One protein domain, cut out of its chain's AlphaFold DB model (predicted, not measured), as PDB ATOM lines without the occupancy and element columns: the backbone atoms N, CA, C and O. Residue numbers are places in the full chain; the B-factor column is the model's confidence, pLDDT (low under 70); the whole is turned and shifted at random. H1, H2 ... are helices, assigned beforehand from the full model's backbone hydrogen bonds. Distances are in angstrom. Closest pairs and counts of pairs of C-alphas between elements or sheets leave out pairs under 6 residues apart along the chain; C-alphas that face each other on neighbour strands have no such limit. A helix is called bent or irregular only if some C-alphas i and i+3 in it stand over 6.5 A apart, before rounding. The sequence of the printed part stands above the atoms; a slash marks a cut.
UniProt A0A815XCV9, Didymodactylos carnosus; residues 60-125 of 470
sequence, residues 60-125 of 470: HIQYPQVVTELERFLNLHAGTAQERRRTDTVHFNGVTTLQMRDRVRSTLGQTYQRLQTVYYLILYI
ATOM      1  N   HIS A  60      -9.685 -12.126  51.648       79.69
ATOM      2  CA  HIS A  60     -10.620 -11.043  51.311       79.69
ATOM      3  C   HIS A  60     -11.357 -10.489  52.545       79.69
ATOM      4  O   HIS A  60     -11.668  -9.304  52.582       79.69
ATOM      5  N   ILE A  61     -11.571 -11.320  53.574       84.56
ATOM      6  CA  ILE A  61     -12.142 -10.913  54.869       84.56
ATOM      7  C   ILE A  61     -11.090 -10.176  55.705       84.56
ATOM      8  O   ILE A  61     -11.411  -9.222  56.403       84.56
ATOM      9  N   GLN A  62      -9.823 -10.599  55.629       84.75
ATOM     10  CA  GLN A  62      -8.721  -9.942  56.342       84.75
ATOM     11  C   GLN A  62      -8.361  -8.568  55.757       84.75
ATOM     12  O   GLN A  62      -7.871  -7.707  56.484       84.75
ATOM     13  N   TYR A  63      -8.570  -8.366  54.451       86.62
ATOM     14  CA  TYR A  63      -8.120  -7.174  53.726       86.62
ATOM     15  C   TYR A  63      -9.210  -6.579  52.816       86.62
ATOM     16  O   TYR A  63      -8.973  -6.423  51.612       86.62
ATOM     17  N   PRO A  64     -10.387  -6.207  53.353       89.50
ATOM     18  CA  PRO A  64     -11.511  -5.735  52.544       89.50
ATOM     19  C   PRO A  64     -11.159  -4.475  51.744       89.50
ATOM     20  O   PRO A  64     -11.481  -4.399  50.562       89.50
ATOM     21  N   GLN A  65     -10.385  -3.541  52.317       89.56
ATOM     22  CA  GLN A  65      -9.953  -2.330  51.603       89.56
ATOM     23  C   GLN A  65      -9.117  -2.611  50.341       89.56
ATOM     24  O   GLN A  65      -9.200  -1.855  49.375       89.56
ATOM     25  N   VAL A  66      -8.334  -3.699  50.318       87.69
ATOM     26  CA  VAL A  66      -7.547  -4.080  49.131       87.69
ATOM     27  C   VAL A  66      -8.475  -4.580  48.029       87.69
ATOM     28  O   VAL A  66      -8.293  -4.220  46.870       87.69
ATOM     29  N   VAL A  67      -9.484  -5.377  48.392       87.56
ATOM     30  CA  VAL A  67     -10.486  -5.892  47.449       87.56
ATOM     31  C   VAL A  67     -11.281  -4.745  46.839       87.56
ATOM     32  O   VAL A  67     -11.331  -4.632  45.618       87.56
ATOM     33  N   THR A  68     -11.799  -3.839  47.672       91.19
ATOM     34  CA  THR A  68     -12.567  -2.674  47.215       91.19
ATOM     35  C   THR A  68     -11.757  -1.785  46.272       91.19
ATOM     36  O   THR A  68     -12.273  -1.337  45.248       91.19
ATOM     37  N   GLU A  69     -10.474  -1.542  46.562       91.75
ATOM     38  CA  GLU A  69      -9.630  -0.725  45.683       91.75
ATOM     39  C   GLU A  69      -9.324  -1.422  44.353       91.75
ATOM     40  O   GLU A  69      -9.330  -0.772  43.305       91.75
ATOM     41  N   LEU A  70      -9.084  -2.737  44.372       87.38
ATOM     42  CA  LEU A  70      -8.885  -3.517  43.152       87.38
ATOM     43  C   LEU A  70     -10.147  -3.525  42.287       87.38
ATOM     44  O   LEU A  70     -10.054  -3.240  41.096       87.38
ATOM     45  N   GLU A  71     -11.318  -3.783  42.871       86.31
ATOM     46  CA  GLU A  71     -12.605  -3.740  42.169       86.31
ATOM     47  C   GLU A  71     -12.866  -2.362  41.563       86.31
ATOM     48  O   GLU A  71     -13.205  -2.257  40.384       86.31
ATOM     49  N   ARG A  72     -12.630  -1.288  42.323       90.44
ATOM     50  CA  ARG A  72     -12.764   0.086  41.827       90.44
ATOM     51  C   ARG A  72     -11.831   0.357  40.647       90.44
ATOM     52  O   ARG A  72     -12.265   0.895  39.629       90.44
ATOM     53  N   PHE A  73     -10.562  -0.025  40.769       89.00
ATOM     54  CA  PHE A  73      -9.562   0.152  39.716       89.00
ATOM     55  C   PHE A  73      -9.929  -0.639  38.454       89.00
ATOM     56  O   PHE A  73      -9.862  -0.122  37.338       89.00
ATOM     57  N   LEU A  74     -10.386  -1.876  38.612       84.19
ATOM     58  CA  LEU A  74     -10.800  -2.717  37.498       84.19
ATOM     59  C   LEU A  74     -12.085  -2.226  36.853       84.19
ATOM     60  O   LEU A  74     -12.154  -2.203  35.636       84.19
ATOM     61  N   ASN A  75     -13.076  -1.767  37.606       82.56
ATOM     62  CA  ASN A  75     -14.291  -1.217  37.011       82.56
ATOM     63  C   ASN A  75     -13.985   0.038  36.180       82.56
ATOM     64  O   ASN A  75     -14.498   0.185  35.072       82.56
ATOM     65  N   LEU A  76     -13.065   0.882  36.656       83.25
ATOM     66  CA  LEU A  76     -12.643   2.091  35.948       83.25
ATOM     67  C   LEU A  76     -11.880   1.783  34.645       83.25
ATOM     68  O   LEU A  76     -12.076   2.453  33.628       83.25
ATOM     69  N   HIS A  77     -11.017   0.764  34.658       79.06
ATOM     70  CA  HIS A  77     -10.081   0.504  33.559       79.06
ATOM     71  C   HIS A  77     -10.420  -0.718  32.693       79.06
ATOM     72  O   HIS A  77     -10.024  -0.767  31.532       79.06
ATOM     73  N   ALA A  78     -11.155  -1.703  33.203       68.31
ATOM     74  CA  ALA A  78     -11.564  -2.897  32.462       68.31
ATOM     75  C   ALA A  78     -12.827  -2.654  31.623       68.31
ATOM     76  O   ALA A  78     -12.892  -3.152  30.499       68.31
ATOM     77  N   GLY A  79     -13.787  -1.856  32.112       62.41
ATOM     78  CA  GLY A  79     -14.972  -1.459  31.338       62.41
ATOM     79  C   GLY A  79     -14.593  -0.631  30.105       62.41
ATOM     80  O   GLY A  79     -14.924  -0.991  28.975       62.41
ATOM     81  N   THR A  80     -13.758   0.391  30.310       60.47
ATOM     82  CA  THR A  80     -13.189   1.218  29.232       60.47
ATOM     83  C   THR A  80     -12.269   0.420  28.302       60.47
ATOM     84  O   THR A  80     -12.279   0.646  27.092       60.47
ATOM     85  N   ALA A  81     -11.526  -0.571  28.811       56.41
ATOM     86  CA  ALA A  81     -10.769  -1.506  27.973       56.41
ATOM     87  C   ALA A  81     -11.669  -2.373  27.084       56.41
ATOM     88  O   ALA A  81     -11.280  -2.723  25.973       56.41
ATOM     89  N   GLN A  82     -12.853  -2.763  27.559       53.34
ATOM     90  CA  GLN A  82     -13.763  -3.630  26.815       53.34
ATOM     91  C   GLN A  82     -14.458  -2.889  25.668       53.34
ATOM     92  O   GLN A  82     -14.543  -3.436  24.568       53.34
ATOM     93  N   GLU A  83     -14.888  -1.648  25.889       55.81
ATOM     94  CA  GLU A  83     -15.396  -0.775  24.822       55.81
ATOM     95  C   GLU A  83     -14.307  -0.425  23.808       55.81
ATOM     96  O   GLU A  83     -14.527  -0.575  22.606       55.81
ATOM     97  N   ARG A  84     -13.096  -0.084  24.268       54.19
ATOM     98  CA  ARG A  84     -11.957   0.215  23.383       54.19
ATOM     99  C   ARG A  84     -11.464  -0.994  22.593       54.19
ATOM    100  O   ARG A  84     -11.036  -0.827  21.466       54.19
ATOM    101  N   ARG A  85     -11.569  -2.225  23.109       54.31
ATOM    102  CA  ARG A  85     -11.260  -3.450  22.337       54.31
ATOM    103  C   ARG A  85     -12.238  -3.713  21.199       54.31
ATOM    104  O   ARG A  85     -11.865  -4.366  20.228       54.31
ATOM    105  N   ARG A  86     -13.498  -3.283  21.334       55.25
ATOM    106  CA  ARG A  86     -14.496  -3.428  20.262       55.25
ATOM    107  C   ARG A  86     -14.199  -2.485  19.098       55.25
ATOM    108  O   ARG A  86     -14.561  -2.811  17.974       55.25
ATOM    109  N   THR A  87     -13.529  -1.365  19.362       53.16
ATOM    110  CA  THR A  87     -13.167  -0.357  18.359       53.16
ATOM    111  C   THR A  87     -11.715  -0.462  17.883       53.16
ATOM    112  O   THR A  87     -11.455  -0.210  16.711       53.16
ATOM    113  N   ASP A  88     -10.787  -0.901  18.733       46.06
ATOM    114  CA  ASP A  88      -9.352  -0.982  18.457       46.06
ATOM    115  C   ASP A  88      -8.758  -2.292  19.015       46.06
ATOM    116  O   ASP A  88      -8.333  -2.415  20.169       46.06
ATOM    117  N   THR A  89      -8.790  -3.335  18.182       47.62
ATOM    118  CA  THR A  89      -8.384  -4.706  18.550       47.62
ATOM    119  C   THR A  89      -6.870  -4.887  18.682       47.62
ATOM    120  O   THR A  89      -6.428  -5.922  19.181       47.62
ATOM    121  N   VAL A  90      -6.065  -3.909  18.255       45.72
ATOM    122  CA  VAL A  90      -4.614  -4.079  18.080       45.72
ATOM    123  C   VAL A  90      -3.813  -3.557  19.281       45.72
ATOM    124  O   VAL A  90      -2.710  -4.044  19.527       45.72
ATOM    125  N   HIS A  91      -4.359  -2.625  20.074       41.75
ATOM    126  CA  HIS A  91      -3.544  -1.855  21.027       41.75
ATOM    127  C   HIS A  91      -3.983  -1.870  22.495       41.75
ATOM    128  O   HIS A  91      -3.258  -1.335  23.333       41.75
ATOM    129  N   PHE A  92      -5.109  -2.499  22.857       47.00
ATOM    130  CA  PHE A  92      -5.617  -2.377  24.228       47.00
ATOM    131  C   PHE A  92      -5.380  -3.603  25.120       47.00
ATOM    132  O   PHE A  92      -6.136  -4.586  25.124       47.00
ATOM    133  N   ASN A  93      -4.354  -3.485  25.961       55.06
ATOM    134  CA  ASN A  93      -4.034  -4.436  27.020       55.06
ATOM    135  C   ASN A  93      -4.987  -4.236  28.200       55.06
ATOM    136  O   ASN A  93      -5.373  -3.120  28.531       55.06
ATOM    137  N   GLY A  94      -5.430  -5.335  28.813       69.38
ATOM    138  CA  GLY A  94      -6.155  -5.240  30.080       69.38
ATOM    139  C   GLY A  94      -5.296  -4.621  31.184       69.38
ATOM    140  O   GLY A  94      -4.136  -4.271  30.984       69.38
ATOM    141  N   VAL A  95      -5.870  -4.530  32.377       74.62
ATOM    142  CA  VAL A  95      -5.129  -4.111  33.564       74.62
ATOM    143  C   VAL A  95      -4.185  -5.238  33.991       74.62
ATOM    144  O   VAL A  95      -4.628  -6.358  34.241       74.62
ATOM    145  N   THR A  96      -2.889  -4.945  34.076       77.19
ATOM    146  CA  THR A  96      -1.869  -5.909  34.519       77.19
ATOM    147  C   THR A  96      -1.847  -6.056  36.043       77.19
ATOM    148  O   THR A  96      -2.246  -5.155  36.783       77.19
ATOM    149  N   THR A  97      -1.324  -7.180  36.542       75.62
ATOM    150  CA  THR A  97      -1.130  -7.414  37.988       75.62
ATOM    151  C   THR A  97      -0.180  -6.396  38.624       75.62
ATOM    152  O   THR A  97      -0.378  -6.007  39.773       75.62
ATOM    153  N   LEU A  98       0.810  -5.906  37.867       76.62
ATOM    154  CA  LEU A  98       1.706  -4.821  38.277       76.62
ATOM    155  C   LEU A  98       0.945  -3.507  38.479       76.62
ATOM    156  O   LEU A  98       1.067  -2.899  39.535       76.62
ATOM    157  N   GLN A  99       0.095  -3.118  37.525       82.25
ATOM    158  CA  GLN A  99      -0.735  -1.914  37.646       82.25
ATOM    159  C   GLN A  99      -1.717  -2.010  38.817       82.25
ATOM    160  O   GLN A  99      -1.879  -1.047  39.561       82.25
ATOM    161  N   MET A 100      -2.331  -3.181  39.021       85.31
ATOM    162  CA  MET A 100      -3.177  -3.453  40.189       85.31
ATOM    163  C   MET A 100      -2.401  -3.281  41.501       85.31
ATOM    164  O   MET A 100      -2.862  -2.604  42.418       85.31
ATOM    165  N   ARG A 101      -1.194  -3.848  41.584       83.06
ATOM    166  CA  ARG A 101      -0.311  -3.726  42.750       83.06
ATOM    167  C   ARG A 101       0.084  -2.278  43.014       83.06
ATOM    168  O   ARG A 101       0.005  -1.825  44.153       83.06
ATOM    169  N   ASP A 102       0.548  -1.579  41.987       85.94
ATOM    170  CA  ASP A 102       1.038  -0.209  42.112       85.94
ATOM    171  C   ASP A 102      -0.105   0.720  42.511       85.94
ATOM    172  O   ASP A 102       0.080   1.584  43.369       85.94
ATOM    173  N   ARG A 103      -1.321   0.448  42.016       91.00
ATOM    174  CA  ARG A 103      -2.518   1.139  42.475       91.00
ATOM    175  C   ARG A 103      -2.778   0.907  43.959       91.00
ATOM    176  O   ARG A 103      -2.845   1.878  44.706       91.00
ATOM    177  N   VAL A 104      -2.857  -0.349  44.397       88.44
ATOM    178  CA  VAL A 104      -3.081  -0.702  45.811       88.44
ATOM    179  C   VAL A 104      -2.022  -0.063  46.716       88.44
ATOM    180  O   VAL A 104      -2.367   0.502  47.750       88.44
ATOM    181  N   ARG A 105      -0.745  -0.080  46.309       87.06
ATOM    182  CA  ARG A 105       0.357   0.563  47.046       87.06
ATOM    183  C   ARG A 105       0.215   2.079  47.115       87.06
ATOM    184  O   ARG A 105       0.450   2.652  48.174       87.06
ATOM    185  N   SER A 106      -0.163   2.717  46.007       90.88
ATOM    186  CA  SER A 106      -0.346   4.170  45.953       90.88
ATOM    187  C   SER A 106      -1.532   4.641  46.797       90.88
ATOM    188  O   SER A 106      -1.438   5.681  47.438       90.88
ATOM    189  N   THR A 107      -2.623   3.867  46.837       90.56
ATOM    190  CA  THR A 107      -3.867   4.269  47.508       90.56
ATOM    191  C   THR A 107      -3.873   3.910  48.995       90.56
ATOM    192  O   THR A 107      -4.335   4.701  49.810       90.56
ATOM    193  N   LEU A 108      -3.379   2.723  49.366       89.38
ATOM    194  CA  LEU A 108      -3.484   2.197  50.735       89.38
ATOM    195  C   LEU A 108      -2.177   2.301  51.542       89.38
ATOM    196  O   LEU A 108      -2.142   1.917  52.711       89.38
ATOM    197  N   GLY A 109      -1.107   2.826  50.940       86.50
ATOM    198  CA  GLY A 109       0.164   3.093  51.608       86.50
ATOM    199  C   GLY A 109       1.073   1.871  51.804       86.50
ATOM    200  O   GLY A 109       0.812   0.754  51.348       86.50
ATOM    201  N   GLN A 110       2.200   2.101  52.488       71.75
ATOM    202  CA  GLN A 110       3.295   1.133  52.652       71.75
ATOM    203  C   GLN A 110       2.947  -0.091  53.517       71.75
ATOM    204  O   GLN A 110       3.657  -1.095  53.480       71.75
ATOM    205  N   THR A 111       1.836  -0.069  54.249       68.62
ATOM    206  CA  THR A 111       1.422  -1.154  55.152       68.62
ATOM    207  C   THR A 111       1.172  -2.483  54.418       68.62
ATOM    208  O   THR A 111       1.264  -3.555  55.013       68.62
ATOM    209  N   TYR A 112       0.953  -2.443  53.098       66.06
ATOM    210  CA  TYR A 112       0.745  -3.611  52.227       66.06
ATOM    211  C   TYR A 112       1.985  -3.982  51.392       66.06
ATOM    212  O   TYR A 112       1.879  -4.544  50.301       66.06
ATOM    213  N   GLN A 113       3.187  -3.658  51.881       57.47
ATOM    214  CA  GLN A 113       4.446  -3.825  51.143       57.47
ATOM    215  C   GLN A 113       4.763  -5.263  50.727       57.47
ATOM    216  O   GLN A 113       5.373  -5.454  49.666       57.47
ATOM    217  N   ARG A 114       4.354  -6.268  51.521       66.25
ATOM    218  CA  ARG A 114       4.630  -7.678  51.212       66.25
ATOM    219  C   ARG A 114       3.903  -8.070  49.932       66.25
ATOM    220  O   ARG A 114       2.705  -8.337  49.924       66.25
ATOM    221  N   LEU A 115       4.690  -8.117  48.857       56.00
ATOM    222  CA  LEU A 115       4.296  -8.421  47.480       56.00
ATOM    223  C   LEU A 115       3.403  -9.664  47.405       56.00
ATOM    224  O   LEU A 115       2.425  -9.683  46.667       56.00
ATOM    225  N   GLN A 116       3.709 -10.655  48.244       67.69
ATOM    226  CA  GLN A 116       2.957 -11.893  48.371       67.69
ATOM    227  C   GLN A 116       1.502 -11.674  48.795       67.69
ATOM    228  O   GLN A 116       0.639 -12.295  48.203       67.69
ATOM    229  N   THR A 117       1.178 -10.788  49.741       67.81
ATOM    230  CA  THR A 117      -0.208 -10.643  50.230       67.81
ATOM    231  C   THR A 117      -1.135 -10.075  49.157       67.81
ATOM    232  O   THR A 117      -2.219 -10.606  48.941       67.81
ATOM    233  N   VAL A 118      -0.692  -9.036  48.442       63.75
ATOM    234  CA  VAL A 118      -1.455  -8.442  47.328       63.75
ATOM    235  C   VAL A 118      -1.546  -9.424  46.161       63.75
ATOM    236  O   VAL A 118      -2.606  -9.576  45.567       63.75
ATOM    237  N   TYR A 119      -0.464 -10.146  45.871       67.50
ATOM    238  CA  TYR A 119      -0.442 -11.166  44.827       67.50
ATOM    239  C   TYR A 119      -1.362 -12.355  45.147       67.50
ATOM    240  O   TYR A 119      -2.143 -12.769  44.298       67.50
ATOM    241  N   TYR A 120      -1.349 -12.852  46.388       67.75
ATOM    242  CA  TYR A 120      -2.260 -13.899  46.852       67.75
ATOM    243  C   TYR A 120      -3.709 -13.420  46.862       67.75
ATOM    244  O   TYR A 120      -4.575 -14.195  46.489       67.75
ATOM    245  N   LEU A 121      -3.988 -12.162  47.214       65.69
ATOM    246  CA  LEU A 121      -5.328 -11.581  47.084       65.69
ATOM    247  C   LEU A 121      -5.780 -11.539  45.619       65.69
ATOM    248  O   LEU A 121      -6.876 -11.996  45.321       65.69
ATOM    249  N   ILE A 122      -4.925 -11.088  44.699       64.38
ATOM    250  CA  ILE A 122      -5.218 -11.069  43.255       64.38
ATOM    251  C   ILE A 122      -5.464 -12.488  42.709       64.38
ATOM    252  O   ILE A 122      -6.327 -12.665  41.856       64.38
ATOM    253  N   LEU A 123      -4.737 -13.498  43.200       58.62
ATOM    254  CA  LEU A 123      -4.881 -14.893  42.764       58.62
ATOM    255  C   LEU A 123      -6.067 -15.632  43.405       58.62
ATOM    256  O   LEU A 123      -6.692 -16.451  42.739       58.62
ATOM    257  N   TYR A 124      -6.372 -15.383  44.684       53.62
ATOM    258  CA  TYR A 124      -7.466 -16.051  45.408       53.62
ATOM    259  C   TYR A 124      -8.835 -15.441  45.114       53.62
ATOM    260  O   TYR A 124      -9.858 -16.110  45.272       53.62
ATOM    261  N   ILE A 125      -8.877 -14.179  44.690       54.59
ATOM    262  CA  ILE A 125     -10.104 -13.536  44.242       54.59
ATOM    263  C   ILE A 125     -10.370 -14.010  42.806       54.59
ATOM    264  O   ILE A 125     -10.106 -13.317  41.830       54.59
TER     265      ILE A 125
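AT A GLANCE: This is residues 60 to 125 of the 470 residues of a protein of Didymodactylos carnosus (UniProt A0A815XCV9). One long helix, H1, makes the length of this model, and two shorter helices, H2 and H3, gather by its first part. The chain folds back from the far end of H1 to H2, which packs across residues 65 to 73 of H1, and H3 packs on the first residues of H2; residues 86 to 91, at the far end, stick out. The printed part has 66 residues with three named helices, in the order H1, H2, H3, and no named strand, and its class is all helix. It is only just loose, close to compact, with a radius of gyration of the C-alphas of 13.1 A, and it is elongated, spanning 39 by 20 by 18 A.

HOW THE PARTS SIT: Begin with H1, residues 64 to 87, and look next at H2, residues 97 to 108. They touch, H1 with residues 65 to 73 alone, and their closest C-alphas, those of Leu 70 and Met 100, are 6.4 A apart. Their lines stand at a steep tilt of 46 degrees, and they run opposite ways. Go on to H3, residues 115 to 124, which touches H2 at residues 97 to 101 alone; the closest C-alphas, those of Arg 101 and Val 118, are 6.7 A apart. H2 and H3 run opposite ways at a steep tilt of 66 degrees. H1 and H3 are close but not clearly touching: their closest C-alphas, those of Val 67 and Leu 121, are 7.7 A apart. In H2 and H3 every O i to N i+4 pair is within hydrogen-bond range; in H1 18 of 20 are.

IN THESE COORDINATES: Find C-alpha 64 at (-11.511, -5.735, 52.544); from there H1 runs 34.6 A to C-alpha 87 at (-13.167, -0.357, 18.359), z falling along the way. H1 is neither bent nor irregular, but only just: C-alphas 76 and 79 are 6.3 A apart. H2 starts at C-alpha 97 and reaches C-alpha 108 after 16.1 A, with z rising from one to the other. H3 runs 14.2 A from C-alpha 115 to C-alpha 124 at (-7.466, -16.051, 45.408).

THE WHOLE: The two C-alphas farthest apart are those of Thr 87 and Thr 111, at 39.6 A, while the first and last printed C-alphas, of His 60 and Ile 125, are 7.5 A apart. The printed part has no cut. Both links, H1 to H2 with 9 residues and H2 to H3 with 6, are short. Look in the B-factor column for low confidence: the mean pLDDT of the printed part is 72.2, and residues 78 to 94 and 111 to 125 are under 70.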